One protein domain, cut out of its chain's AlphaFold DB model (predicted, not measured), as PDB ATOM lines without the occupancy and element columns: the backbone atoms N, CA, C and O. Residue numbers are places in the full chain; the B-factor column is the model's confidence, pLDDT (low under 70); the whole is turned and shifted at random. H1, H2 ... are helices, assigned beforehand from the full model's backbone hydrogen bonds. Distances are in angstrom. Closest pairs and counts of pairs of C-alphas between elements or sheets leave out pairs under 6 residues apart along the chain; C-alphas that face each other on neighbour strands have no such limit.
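What this domain is: This is residues 8 to 102 of the 252 residues of an uncharacterized protein of Chloroflexi bacterium RBG_16_48_8 (UniProt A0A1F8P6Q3). Six helices make an elongated, nearly closed ring: H3 and H5 are its long sides, H6 packs on both at one end, H1 and H4 lie at the other end, and H2 sits between H1 and H3. The ring is loosest where H4 meets H5. The printed part has 95 residues with six named helices, H1 to H6 in chain order, and no named strand; its class is all helix. It is compact, with a radius of gyration of the C-alphas of 14.0 A, and spans 41 by 26 by 23 A.

How they stand to each other: Start at H1, residues 11 to 15, which touches H2, residues 24 to 31; their closest C-alphas, Leu 14 and Val 24, are 5.4 A apart. H2 and H3, residues 42 to 54, form a helical hairpin at a steep tilt of 41 degrees, opposite ways; H3 touches with residues 48 to 53 alone, closest at the C-alphas of Ser 31 and Val 49, 5.7 A. H4, residues 63 to 69, only just touches H1, with 3 pairs of C-alphas within 8 A, the closest Tyr 11 and Asp 65 at 6.8 A. H5, residues 72 to 89, is close to H4 but not clearly touching, near H2, and apart from H3. H6, residues 94 to 101, forms a helical hairpin with H5 at a shallow tilt of 6 degrees, closest at the C-alphas of Arg 84 and Leu 97, 7.3 A. H6 also touches H3, residues 42 to 45 alone, with the C-alphas of Pro 42 and Ala 99 at 4.6 A. Every O i to N i+4 pair is within hydrogen-bond range in H1, H2, H4, H5 and H6, and 6 of 9 are in H3.

Where its parts are: Find C-alpha 11 at (136.916, 165.446, 85.478), where H1 begins. H3 runs 16.1 A from C-alpha 42, and H5 runs 25.7 A from C-alpha 72 at (134.284, 157.019, 77.617). H6 ends at C-alpha 101, (121.225, 162.133, 65.374).

The domain as a whole: The C-alphas of Leu 63 and Pro 93, the two farthest apart, are 41.3 A apart. The printed part has no cut and no long link, and no printed residue is under 70 in pLDDT.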
ATOM      1  N   VAL A   8     141.967 163.125  77.384       91.31
ATOM      2  CA  VAL A   8     140.579 163.081  77.844       91.31
ATOM      3  C   VAL A   8     140.128 164.454  78.311       91.31
ATOM      4  O   VAL A   8     140.945 165.314  78.638       91.31
ATOM      5  N   ILE A   9     138.820 164.681  78.341       90.75
ATOM      6  CA  ILE A   9     138.262 165.833  79.046       90.75
ATOM      7  C   ILE A   9     138.405 165.588  80.551       90.75
ATOM      8  O   ILE A   9     137.868 164.616  81.080       90.75
ATOM      9  N   ASP A  10     139.112 166.494  81.225       86.06
ATOM     10  CA  ASP A  10     139.340 166.465  82.673       86.06
ATOM     11  C   ASP A  10     138.016 166.343  83.452       86.06
ATOM     12  O   ASP A  10     136.997 166.951  83.093       86.06
ATOM     13  N   TYR A  11     138.036 165.587  84.550       83.31
ATOM     14  CA  TYR A  11     136.916 165.446  85.478       83.31
ATOM     15  C   TYR A  11     136.311 166.792  85.911       83.31
ATOM     16  O   TYR A  11     135.085 166.909  86.003       83.31
ATOM     17  N   GLU A  12     137.123 167.827  86.148       82.94
ATOM     18  CA  GLU A  12     136.620 169.151  86.541       82.94
ATOM     19  C   GLU A  12     135.784 169.805  85.426       82.94
ATOM     20  O   GLU A  12     134.746 170.415  85.701       82.94
ATOM     21  N   ILE A  13     136.198 169.640  84.164       86.19
ATOM     22  CA  ILE A  13     135.467 170.127  82.984       86.19
ATOM     23  C   ILE A  13     134.196 169.294  82.780       86.19
ATOM     24  O   ILE A  13     133.126 169.846  82.502       86.19
ATOM     25  N   LEU A  14     134.290 167.973  82.948       85.19
ATOM     26  CA  LEU A  14     133.168 167.050  82.788       85.19
ATOM     27  C   LEU A  14     132.050 167.322  83.804       85.19
ATOM     28  O   LEU A  14     130.876 167.378  83.434       85.19
ATOM     29  N   THR A  15     132.404 167.508  85.076       79.94
ATOM     30  CA  THR A  15     131.438 167.656  86.179       79.94
ATOM     31  C   THR A  15     131.023 169.096  86.453       79.94
ATOM     32  O   THR A  15     129.956 169.328  87.023       79.94
ATOM     33  N   GLY A  16     131.841 170.073  86.052       79.56
ATOM     34  CA  GLY A  16     131.606 171.482  86.358       79.56
ATOM     35  C   GLY A  16     131.710 171.810  87.850       79.56
ATOM     36  O   GLY A  16     131.144 172.813  88.289       79.56
ATOM     37  N   GLU A  17     132.406 170.980  88.638       77.12
ATOM     38  CA  GLU A  17     132.658 171.237  90.064       77.12
ATOM     39  C   GLU A  17     133.468 172.526  90.283       77.12
ATOM     40  O   GLU A  17     133.284 173.213  91.293       77.12
ATOM     41  N   ASN A  18     134.320 172.886  89.318       76.75
ATOM     42  CA  ASN A  18     135.107 174.110  89.341       76.75
ATOM     43  C   ASN A  18     134.399 175.241  88.562       76.75
ATOM     44  O   ASN A  18     134.337 175.194  87.332       76.75
ATOM     45  N   PRO A  19     133.886 176.290  89.235       72.94
ATOM     46  CA  PRO A  19     133.155 177.373  88.575       72.94
ATOM     47  C   PRO A  19     134.042 178.283  87.714       72.94
ATOM     48  O   PRO A  19     133.510 179.059  86.917       72.94
ATOM     49  N   ASP A  20     135.366 178.216  87.882       77.75
ATOM     50  CA  ASP A  20     136.334 178.993  87.103       77.75
ATOM     51  C   ASP A  20     136.711 178.298  85.780       77.75
ATOM     52  O   ASP A  20     137.391 178.891  84.938       77.75
ATOM     53  N   VAL A  21     136.251 177.059  85.576       79.12
ATOM     54  CA  VAL A  21     136.505 176.243  84.385       79.12
ATOM     55  C   VAL A  21     135.220 176.123  83.568       79.12
ATOM     56  O   VAL A  21     134.126 175.956  84.106       79.12
ATOM     57  N   THR A  22     135.332 176.237  82.240       84.56
ATOM     58  CA  THR A  22     134.161 176.088  81.365       84.56
ATOM     59  C   THR A  22     133.785 174.615  81.277       84.56
ATOM     60  O   THR A  22     134.544 173.837  80.712       84.56
ATOM     61  N   SER A  23     132.634 174.235  81.833       89.06
ATOM     62  CA  SER A  23     132.206 172.832  81.870       89.06
ATOM     63  C   SER A  23     131.644 172.337  80.535       89.06
ATOM     64  O   SER A  23     131.190 173.134  79.707       89.06
ATOM     65  N   VAL A  24     131.571 171.014  80.357       88.12
ATOM     66  CA  VAL A  24     130.908 170.374  79.202       88.12
ATOM     67  C   VAL A  24     129.480 170.900  79.030       88.12
ATOM     68  O   VAL A  24     129.070 171.261  77.927       88.12
ATOM     69  N   GLU A  25     128.722 171.025  80.122       86.19
ATOM     70  CA  GLU A  25     127.361 171.564  80.068       86.19
ATOM     71  C   GLU A  25     127.329 173.015  79.571       86.19
ATOM     72  O   GLU A  25     126.451 173.380  78.781       86.19
ATOM     73  N   GLN A  26     128.276 173.847  80.006       85.38
ATOM     74  CA  GLN A  26     128.370 175.233  79.555       85.38
ATOM     75  C   GLN A  26     128.733 175.314  78.071       85.38
ATOM     76  O   GLN A  26     128.092 176.083  77.355       85.38
ATOM     77  N   ILE A  27     129.685 174.503  77.596       87.38
ATOM     78  CA  ILE A  27     130.062 174.429  76.174       87.38
ATOM     79  C   ILE A  27     128.851 174.021  75.335       87.38
ATOM     80  O   ILE A  27     128.501 174.720  74.383       87.38
ATOM     81  N   LEU A  28     128.149 172.954  75.724       87.75
ATOM     82  CA  LEU A  28     126.936 172.494  75.045       87.75
ATOM     83  C   LEU A  28     125.855 173.584  75.019       87.75
ATOM     84  O   LEU A  28     125.274 173.870  73.975       87.75
ATOM     85  N   THR A  29     125.610 174.244  76.151       84.56
ATOM     86  CA  THR A  29     124.572 175.283  76.261       84.56
ATOM     87  C   THR A  29     124.903 176.527  75.435       84.56
ATOM     88  O   THR A  29     124.006 177.144  74.865       84.56
ATOM     89  N   GLN A  30     126.178 176.915  75.365       86.06
ATOM     90  CA  GLN A  30     126.629 178.059  74.567       86.06
ATOM     91  C   GLN A  30     126.630 177.754  73.065       86.06
ATOM     92  O   GLN A  30     126.367 178.650  72.265       86.06
ATOM     93  N   SER A  31     126.905 176.502  72.695       84.69
ATOM     94  CA  SER A  31     127.032 176.079  71.297       84.69
ATOM     95  C   SER A  31     125.681 175.763  70.650       84.69
ATOM     96  O   SER A  31     125.503 175.966  69.450       84.69
ATOM     97  N   ILE A  32     124.691 175.323  71.436       84.75
ATOM     98  CA  ILE A  32     123.341 175.013  70.950       84.75
ATOM     99  C   ILE A  32     122.472 176.278  70.988       84.75
ATOM    100  O   ILE A  32     121.723 176.531  71.934       84.75
ATOM    101  N   VAL A  33     122.553 177.089  69.930       81.75
ATOM    102  CA  VAL A  33     121.766 178.325  69.798       81.75
ATOM    103  C   VAL A  33     120.476 178.070  69.002       81.75
ATOM    104  O   VAL A  33     120.531 177.646  67.845       81.75
ATOM    105  N   PRO A  34     119.280 178.360  69.558       78.44
ATOM    106  CA  PRO A  34     118.026 178.195  68.827       78.44
ATOM    107  C   PRO A  34     117.977 179.033  67.543       78.44
ATOM    108  O   PRO A  34     118.147 180.253  67.573       78.44
ATOM    109  N   GLY A  35     117.673 178.384  66.418       80.38
ATOM    110  CA  GLY A  35     117.577 179.039  65.109       80.38
ATOM    111  C   GLY A  35     118.915 179.234  64.390       80.38
ATOM    112  O   GLY A  35     118.934 179.889  63.348       80.38
ATOM    113  N   ASP A  36     120.005 178.671  64.914       88.31
ATOM    114  CA  ASP A  36     121.287 178.607  64.217       88.31
ATOM    115  C   ASP A  36     121.175 177.699  62.974       88.31
ATOM    116  O   ASP A  36     120.829 176.520  63.110       88.31
ATOM    117  N   PRO A  37     121.412 178.222  61.754       89.31
ATOM    118  CA  PRO A  37     121.308 177.429  60.533       89.31
ATOM    119  C   PRO A  37     122.364 176.322  60.449       89.31
ATOM    120  O   PRO A  37     122.115 175.318  59.785       89.31
ATOM    121  N   ASP A  38     123.503 176.457  61.127       92.06
ATOM    122  CA  ASP A  38     124.589 175.480  61.021       92.06
ATOM    123  C   ASP A  38     124.210 174.166  61.735       92.06
ATOM    124  O   ASP A  38     124.472 173.079  61.222       92.06
ATOM    125  N   LEU A  39     123.425 174.240  62.819       92.69
ATOM    126  CA  LEU A  39     122.897 173.073  63.550       92.69
ATOM    127  C   LEU A  39     121.808 172.296  62.782       92.69
ATOM    128  O   LEU A  39     121.239 171.331  63.293       92.69
ATOM    129  N   THR A  40     121.479 172.706  61.556       93.69
ATOM    130  CA  THR A  40     120.561 171.963  60.673       93.69
ATOM    131  C   THR A  40     121.266 170.888  59.845       93.69
ATOM    132  O   THR A  40     120.609 170.171  59.092       93.69
ATOM    133  N   THR A  41     122.589 170.765  59.993       95.50
ATOM    134  CA  THR A  41     123.432 169.792  59.286       95.50
ATOM    135  C   THR A  41     124.310 169.017  60.271       95.50
ATOM    136  O   THR A  41     124.720 169.606  61.274       95.50
ATOM    137  N   PRO A  42     124.610 167.731  60.015       95.81
ATOM    138  CA  PRO A  42     125.530 166.957  60.852       95.81
ATOM    139  C   PRO A  42     126.915 167.605  60.966       95.81
ATOM    140  O   PRO A  42     127.472 167.698  62.054       95.81
ATOM    141  N   GLU A  43     127.440 168.144  59.863       96.38
ATOM    142  CA  GLU A  43     128.747 168.805  59.841       96.38
ATOM    143  C   GLU A  43     128.777 170.044  60.740       96.38
ATOM    144  O   GLU A  43     129.751 170.268  61.453       96.38
ATOM    145  N   GLY A  44     127.692 170.823  60.775       94.62
ATOM    146  CA  GLY A  44     127.606 171.970  61.674       94.62
ATOM    147  C   GLY A  44     127.560 171.577  63.153       94.62
ATOM    148  O   GLY A  44     128.108 172.305  63.976       94.62
ATOM    149  N   TRP A  45     126.983 170.420  63.503       94.50
ATOM    150  CA  TRP A  45     127.096 169.857  64.858       94.50
ATOM    151  C   TRP A  45     128.537 169.459  65.184       94.50
ATOM    152  O   TRP A  45     129.056 169.842  66.235       94.50
ATOM    153  N   ASN A  46     129.203 168.772  64.257       95.19
ATOM    154  CA  ASN A  46     130.598 168.367  64.412       95.19
ATOM    155  C   ASN A  46     131.512 169.577  64.636       95.19
ATOM    156  O   ASN A  46     132.310 169.580  65.567       95.19
ATOM    157  N   GLU A  47     131.361 170.629  63.832       93.94
ATOM    158  CA  GLU A  47     132.209 171.820  63.906       93.94
ATOM    159  C   GLU A  47     131.884 172.727  65.099       93.94
ATOM    160  O   GLU A  47     132.799 173.287  65.704       93.94
ATOM    161  N   LYS A  48     130.603 172.911  65.444       92.44
ATOM    162  CA  LYS A  48     130.206 173.867  66.493       92.44
ATOM    163  C   LYS A  48     130.111 173.279  67.885       92.44
ATOM    164  O   LYS A  48     130.167 174.048  68.837       92.44
ATOM    165  N   VAL A  49     129.897 171.974  68.012       92.19
ATOM    166  CA  VAL A  49     129.601 171.348  69.305       92.19
ATOM    167  C   VAL A  49     130.670 170.330  69.662       92.19
ATOM    168  O   VAL A  49     131.318 170.470  70.697       92.19
ATOM    169  N   TRP A  50     130.909 169.348  68.792       93.81
ATOM    170  CA  TRP A  50     131.839 168.262  69.109       93.81
ATOM    171  C   TRP A  50     133.300 168.699  69.030       93.81
ATOM    172  O   TRP A  50     134.083 168.335  69.902       93.81
ATOM    173  N   GLN A  51     133.675 169.528  68.052       93.50
ATOM    174  CA  GLN A  51     135.050 170.011  67.927       93.50
ATOM    175  C   GLN A  51     135.486 170.882  69.120       93.50
ATOM    176  O   GLN A  51     136.551 170.604  69.666       93.50
ATOM    177  N   PRO A  52     134.690 171.850  69.615       92.25
ATOM    178  CA  PRO A  52     135.058 172.586  70.823       92.25
ATOM    179  C   PRO A  52     135.231 171.703  72.061       92.25
ATOM    180  O   PRO A  52     136.080 172.006  72.888       92.25
ATOM    181  N   LEU A  53     134.463 170.614  72.192       92.69
ATOM    182  CA  LEU A  53     134.662 169.635  73.266       92.69
ATOM    183  C   LEU A  53     135.975 168.859  73.075       92.69
ATOM    184  O   LEU A  53     136.762 168.767  74.015       92.69
ATOM    185  N   LYS A  54     136.271 168.407  71.849       93.56
ATOM    186  CA  LYS A  54     137.553 167.766  71.492       93.56
ATOM    187  C   LYS A  54     138.749 168.662  71.809       93.56
ATOM    188  O   LYS A  54     139.749 168.191  72.336       93.56
ATOM    189  N   ASP A  55     138.626 169.961  71.557       91.94
ATOM    190  CA  ASP A  55     139.687 170.938  71.811       91.94
ATOM    191  C   ASP A  55     139.977 171.136  73.313       91.94
ATOM    192  O   ASP A  55     141.021 171.690  73.662       91.94
ATOM    193  N   THR A  56     139.083 170.687  74.206       91.31
ATOM    194  CA  THR A  56     139.319 170.698  75.662       91.31
ATOM    195  C   THR A  56     140.021 169.455  76.194       91.31
ATOM    196  O   THR A  56     140.370 169.430  77.374       91.31
ATOM    197  N   GLN A  57     140.244 168.436  75.359       92.81
ATOM    198  CA  GLN A  57     140.963 167.236  75.773       92.81
ATOM    199  C   GLN A  57     142.393 167.597  76.193       92.81
ATOM    200  O   GLN A  57     143.125 168.282  75.473       92.81
ATOM    201  N   ALA A  58     142.797 167.102  77.355       89.12
ATOM    202  CA  ALA A  58     144.136 167.244  77.899       89.12
ATOM    203  C   ALA A  58     144.759 165.855  78.093       89.12
ATOM    204  O   ALA A  58     144.018 164.882  78.249       89.12
ATOM    205  N   PRO A  59     146.097 165.728  78.058       89.25
ATOM    206  CA  PRO A  59     146.758 164.466  78.364       89.25
ATOM    207  C   PRO A  59     146.258 163.880  79.688       89.25
ATOM    208  O   PRO A  59     146.079 164.604  80.662       89.25
ATOM    209  N   MET A  60     146.030 162.572  79.706       84.06
ATOM    210  CA  MET A  60     145.626 161.840  80.899       84.06
ATOM    211  C   MET A  60     146.757 161.863  81.941       84.06
ATOM    212  O   MET A  60     147.839 161.334  81.686       84.06
ATOM    213  N   GLU A  61     146.519 162.448  83.120       79.50
ATOM    214  CA  GLU A  61     147.560 162.621  84.152       79.50
ATOM    215  C   GLU A  61     147.276 161.845  85.448       79.50
ATOM    216  O   GLU A  61     148.157 161.721  86.306       79.50
ATOM    217  N   SER A  62     146.070 161.287  85.609       75.94
ATOM    218  CA  SER A  62     145.660 160.629  86.850       75.94
ATOM    219  C   SER A  62     144.957 159.281  86.659       75.94
ATOM    220  O   SER A  62     144.416 158.950  85.606       75.94
ATOM    221  N   LEU A  63     144.904 158.501  87.749       74.62
ATOM    222  CA  LEU A  63     144.087 157.283  87.821       74.62
ATOM    223  C   LEU A  63     142.591 157.575  87.633       74.62
ATOM    224  O   LEU A  63     141.859 156.699  87.186       74.62
ATOM    225  N   MET A  64     142.130 158.774  88.001       76.94
ATOM    226  CA  MET A  64     140.736 159.178  87.810       76.94
ATOM    227  C   MET A  64     140.436 159.371  86.323       76.94
ATOM    228  O   MET A  64     139.452 158.833  85.826       76.94
ATOM    229  N   ASP A  65     141.322 160.056  85.603       80.56
ATOM    230  CA  ASP A  65     141.195 160.271  84.159       80.56
ATOM    231  C   ASP A  65     141.153 158.940  83.404       80.56
ATOM    232  O   ASP A  65     140.315 158.746  82.528       80.56
ATOM    233  N   TYR A  66     141.979 157.977  83.821       78.31
ATOM    234  CA  TYR A  66     141.940 156.615  83.294       78.31
ATOM    235  C   TYR A  66     140.608 155.906  83.567       78.31
ATOM    236  O   TYR A  66     140.049 155.250  82.691       78.31
ATOM    237  N   GLN A  67     140.083 156.011  84.792       78.75
ATOM    238  CA  GLN A  67     138.795 155.400  85.132       78.75
ATOM    239  C   GLN A  67     137.660 155.951  84.271       78.75
ATOM    240  O   GLN A  67     136.780 155.194  83.865       78.75
ATOM    241  N   LEU A  68     137.682 157.257  84.003       83.38
ATOM    242  CA  LEU A  68     136.702 157.904  83.141       83.38
ATOM    243  C   LEU A  68     136.920 157.532  81.676       83.38
ATOM    244  O   LEU A  68     135.946 157.278  80.977       83.38
ATOM    245  N   TRP A  69     138.173 157.437  81.223       87.19
ATOM    246  CA  TRP A  69     138.518 156.972  79.881       87.19
ATOM    247  C   TRP A  69     137.959 155.579  79.588       87.19
ATOM    248  O   TRP A  69     137.335 155.380  78.553       87.19
ATOM    249  N   ASN A  70     138.081 154.638  80.526       84.31
ATOM    250  CA  ASN A  70     137.505 153.297  80.378       84.31
ATOM    251  C   ASN A  70     135.972 153.276  80.347       84.31
ATOM    252  O   ASN A  70     135.374 152.272  79.970       84.31
ATOM    253  N   SER A  71     135.334 154.379  80.728       84.69
ATOM    254  CA  SER A  71     133.896 154.593  80.607       84.69
ATOM    255  C   SER A  71     133.554 155.637  79.540       84.69
ATOM    256  O   SER A  71     132.441 156.158  79.564       84.69
ATOM    257  N   SER A  72     134.472 155.956  78.613       89.31
ATOM    258  CA  SER A  72     134.284 157.019  77.617       89.31
ATOM    259  C   SER A  72     132.992 156.845  76.838       89.31
ATOM    260  O   SER A  72     132.194 157.771  76.778       89.31
ATOM    261  N   ASP A  73     132.748 155.642  76.328       88.62
ATOM    262  CA  ASP A  73     131.605 155.357  75.463       88.62
ATOM    263  C   ASP A  73     130.290 155.540  76.235       88.62
ATOM    264  O   ASP A  73     129.352 156.175  75.759       88.62
ATOM    265  N   GLU A  74     130.247 155.079  77.492       88.25
ATOM    266  CA  GLU A  74     129.089 155.268  78.371       88.25
ATOM    267  C   GLU A  74     128.854 156.751  78.704       88.25
ATOM    268  O   GLU A  74     127.706 157.202  78.768       88.25
ATOM    269  N   ILE A  75     129.926 157.522  78.923       89.44
ATOM    270  CA  ILE A  75     129.858 158.967  79.184       89.44
ATOM    271  C   ILE A  75     129.331 159.701  77.945       89.44
ATOM    272  O   ILE A  75     128.421 160.528  78.066       89.44
ATOM    273  N   GLU A  76     129.873 159.392  76.767       92.44
ATOM    274  CA  GLU A  76     129.498 160.000  75.490       92.44
ATOM    275  C   GLU A  76     128.028 159.725  75.148       92.44
ATOM    276  O   GLU A  76     127.268 160.661  74.861       92.44
ATOM    277  N   ASP A  77     127.582 158.478  75.312       92.06
ATOM    278  CA  ASP A  77     126.188 158.061  75.137       92.06
ATOM    279  C   ASP A  77     125.239 158.747  76.127       92.06
ATOM    280  O   ASP A  77     124.151 159.210  75.760       92.06
ATOM    281  N   MET A  78     125.627 158.830  77.402       90.69
ATOM    282  CA  MET A  78     124.804 159.448  78.441       90.69
ATOM    283  C   MET A  78     124.610 160.945  78.176       90.69
ATOM    284  O   MET A  78     123.488 161.461  78.270       90.69
ATOM    285  N   VAL A  79     125.688 161.657  77.840       90.56
ATOM    286  CA  VAL A  79     125.641 163.098  77.581       90.56
ATOM    287  C   VAL A  79     124.890 163.389  76.285       90.56
ATOM    288  O   VAL A  79     123.999 164.244  76.295       90.56
ATOM    289  N   SER A  80     125.170 162.667  75.197       92.56
ATOM    290  CA  SER A  80     124.466 162.843  73.919       92.56
ATOM    291  C   SER A  80     122.963 162.569  74.070       92.56
ATOM    292  O   SER A  80     122.137 163.395  73.667       92.56
ATOM    293  N   SER A  81     122.582 161.501  74.775       92.69
ATOM    294  CA  SER A  81     121.181 161.185  75.086       92.69
ATOM    295  C   SER A  81     120.501 162.288  75.902       92.69
ATOM    296  O   SER A  81     119.380 162.697  75.588       92.69
ATOM    297  N   SER A  82     121.186 162.824  76.917       90.31
ATOM    298  CA  SER A  82     120.677 163.931  77.737       90.31
ATOM    299  C   SER A  82     120.500 165.223  76.929       90.31
ATOM    300  O   SER A  82     119.490 165.923  77.059       90.31
ATOM    301  N   VAL A  83     121.456 165.555  76.055       89.94
ATOM    302  CA  VAL A  83     121.355 166.696  75.127       89.94
ATOM    303  C   VAL A  83     120.154 166.523  74.203       89.94
ATOM    304  O   VAL A  83     119.332 167.436  74.085       89.94
ATOM    305  N   ARG A  84     119.990 165.332  73.624       92.75
ATOM    306  CA  ARG A  84     118.860 165.001  72.757       92.75
ATOM    307  C   ARG A  84     117.516 165.178  73.454       92.75
ATOM    308  O   ARG A  84     116.617 165.820  72.909       92.75
ATOM    309  N   GLU A  85     117.373 164.640  74.662       92.06
ATOM    310  CA  GLU A  85     116.150 164.759  75.456       92.06
ATOM    311  C   GLU A  85     115.823 166.227  75.767       92.06
ATOM    312  O   GLU A  85     114.682 166.666  75.588       92.06
ATOM    313  N   ARG A  86     116.830 167.019  76.163       88.44
ATOM    314  CA  ARG A  86     116.666 168.462  76.393       88.44
ATOM    315  C   ARG A  86     116.173 169.179  75.139       88.44
ATOM    316  O   ARG A  86     115.216 169.947  75.230       88.44
ATOM    317  N   MET A  87     116.750 168.898  73.971       88.44
ATOM    318  CA  MET A  87     116.318 169.511  72.710       88.44
ATOM    319  C   MET A  87     114.873 169.159  72.342       88.44
ATOM    320  O   MET A  87     114.110 170.040  71.937       88.44
ATOM    321  N   VAL A  88     114.464 167.903  72.533       90.38
ATOM    322  CA  VAL A  88     113.068 167.482  72.328       90.38
ATOM    323  C   VAL A  88     112.133 168.248  73.267       90.38
ATOM    324  O   VAL A  88     111.128 168.804  72.821       90.38
ATOM    325  N   ASN A  89     112.485 168.353  74.551       88.38
ATOM    326  CA  ASN A  89     111.696 169.079  75.551       88.38
ATOM    327  C   ASN A  89     111.618 170.591  75.278       88.38
ATOM    328  O   ASN A  89     110.618 171.231  75.604       88.38
ATOM    329  N   MET A  90     112.647 171.161  74.650       85.94
ATOM    330  CA  MET A  90     112.678 172.559  74.212       85.94
ATOM    331  C   MET A  90     111.870 172.814  72.929       85.94
ATOM    332  O   MET A  90     111.703 173.971  72.541       85.94
ATOM    333  N   GLY A  91     111.353 171.770  72.274       87.19
ATOM    334  CA  GLY A  91     110.599 171.894  71.026       87.19
ATOM    335  C   GLY A  91     111.473 172.281  69.832       87.19
ATOM    336  O   GLY A  91     111.014 172.997  68.939       87.19
ATOM    337  N   ILE A  92     112.737 171.847  69.831       88.31
ATOM    338  CA  ILE A  92     113.659 172.056  68.713       88.31
ATOM    339  C   ILE A  92     113.113 171.351  67.451       88.31
ATOM    340  O   ILE A  92     112.588 170.242  67.560       88.31
ATOM    341  N   PRO A  93     113.197 171.965  66.252       90.62
ATOM    342  CA  PRO A  93     112.654 171.374  65.027       90.62
ATOM    343  C   PRO A  93     113.266 170.010  64.668       90.62
ATOM    344  O   PRO A  93     114.478 169.833  64.778       90.62
ATOM    345  N   ASP A  94     112.461 169.105  64.094       91.81
ATOM    346  CA  ASP A  94     112.892 167.756  63.673       91.81
ATOM    347  C   ASP A  94     114.115 167.764  62.748       91.81
ATOM    348  O   ASP A  94     114.935 166.856  62.789       91.81
ATOM    349  N   MET A  95     114.263 168.793  61.909       92.62
ATOM    350  CA  MET A  95     115.430 168.937  61.033       92.62
ATOM    351  C   MET A  95     116.739 169.043  61.827       92.62
ATOM    352  O   MET A  95     117.730 168.441  61.436       92.62
ATOM    353  N   VAL A  96     116.729 169.768  62.948       92.00
ATOM    354  CA  VAL A  96     117.893 169.919  63.834       92.00
ATOM    355  C   VAL A  96     118.113 168.644  64.646       92.00
ATOM    356  O   VAL A  96     119.247 168.205  64.780       92.00
ATOM    357  N   LEU A  97     117.038 168.006  65.126       92.94
ATOM    358  CA  LEU A  97     117.128 166.722  65.836       92.94
ATOM    359  C   LEU A  97     117.712 165.613  64.946       92.94
ATOM    360  O   LEU A  97     118.568 164.861  65.390       92.94
ATOM    361  N   ASN A  98     117.300 165.544  63.678       95.38
ATOM    362  CA  ASN A  98     117.838 164.580  62.718       95.38
ATOM    363  C   ASN A  98     119.301 164.862  62.359       95.38
ATOM    364  O   ASN A  98     120.040 163.923  62.081       95.38
ATOM    365  N   ALA A  99     119.694 166.138  62.308       94.88
ATOM    366  CA  ALA A  99     121.076 166.537  62.067       94.88
ATOM    367  C   ALA A  99     121.979 166.161  63.245       94.88
ATOM    368  O   ALA A  99     123.059 165.627  63.018       94.88
ATOM    369  N   PHE A 100     121.501 166.374  64.474       94.88
ATOM    370  CA  PHE A 100     122.145 165.880  65.687       94.88
ATOM    371  C   PHE A 100     122.302 164.357  65.629       94.88
ATOM    372  O   PHE A 100     123.421 163.877  65.653       94.88
ATOM    373  N   ASP A 101     121.214 163.607  65.412       95.06
ATOM    374  CA  ASP A 101     121.225 162.133  65.374       95.06
ATOM    375  C   ASP A 101     122.176 161.530  64.311       95.06
ATOM    376  O   ASP A 101     122.476 160.340  64.361       95.06
ATOM    377  N   GLN A 102     122.611 162.324  63.329       96.12
ATOM    378  CA  GLN A 102     123.536 161.932  62.257       96.12
ATOM    379  C   GLN A 102     124.957 162.495  62.436       96.12
ATOM    380  O   GLN A 102     125.793 162.286  61.559       96.12
TER     381      GLN A 102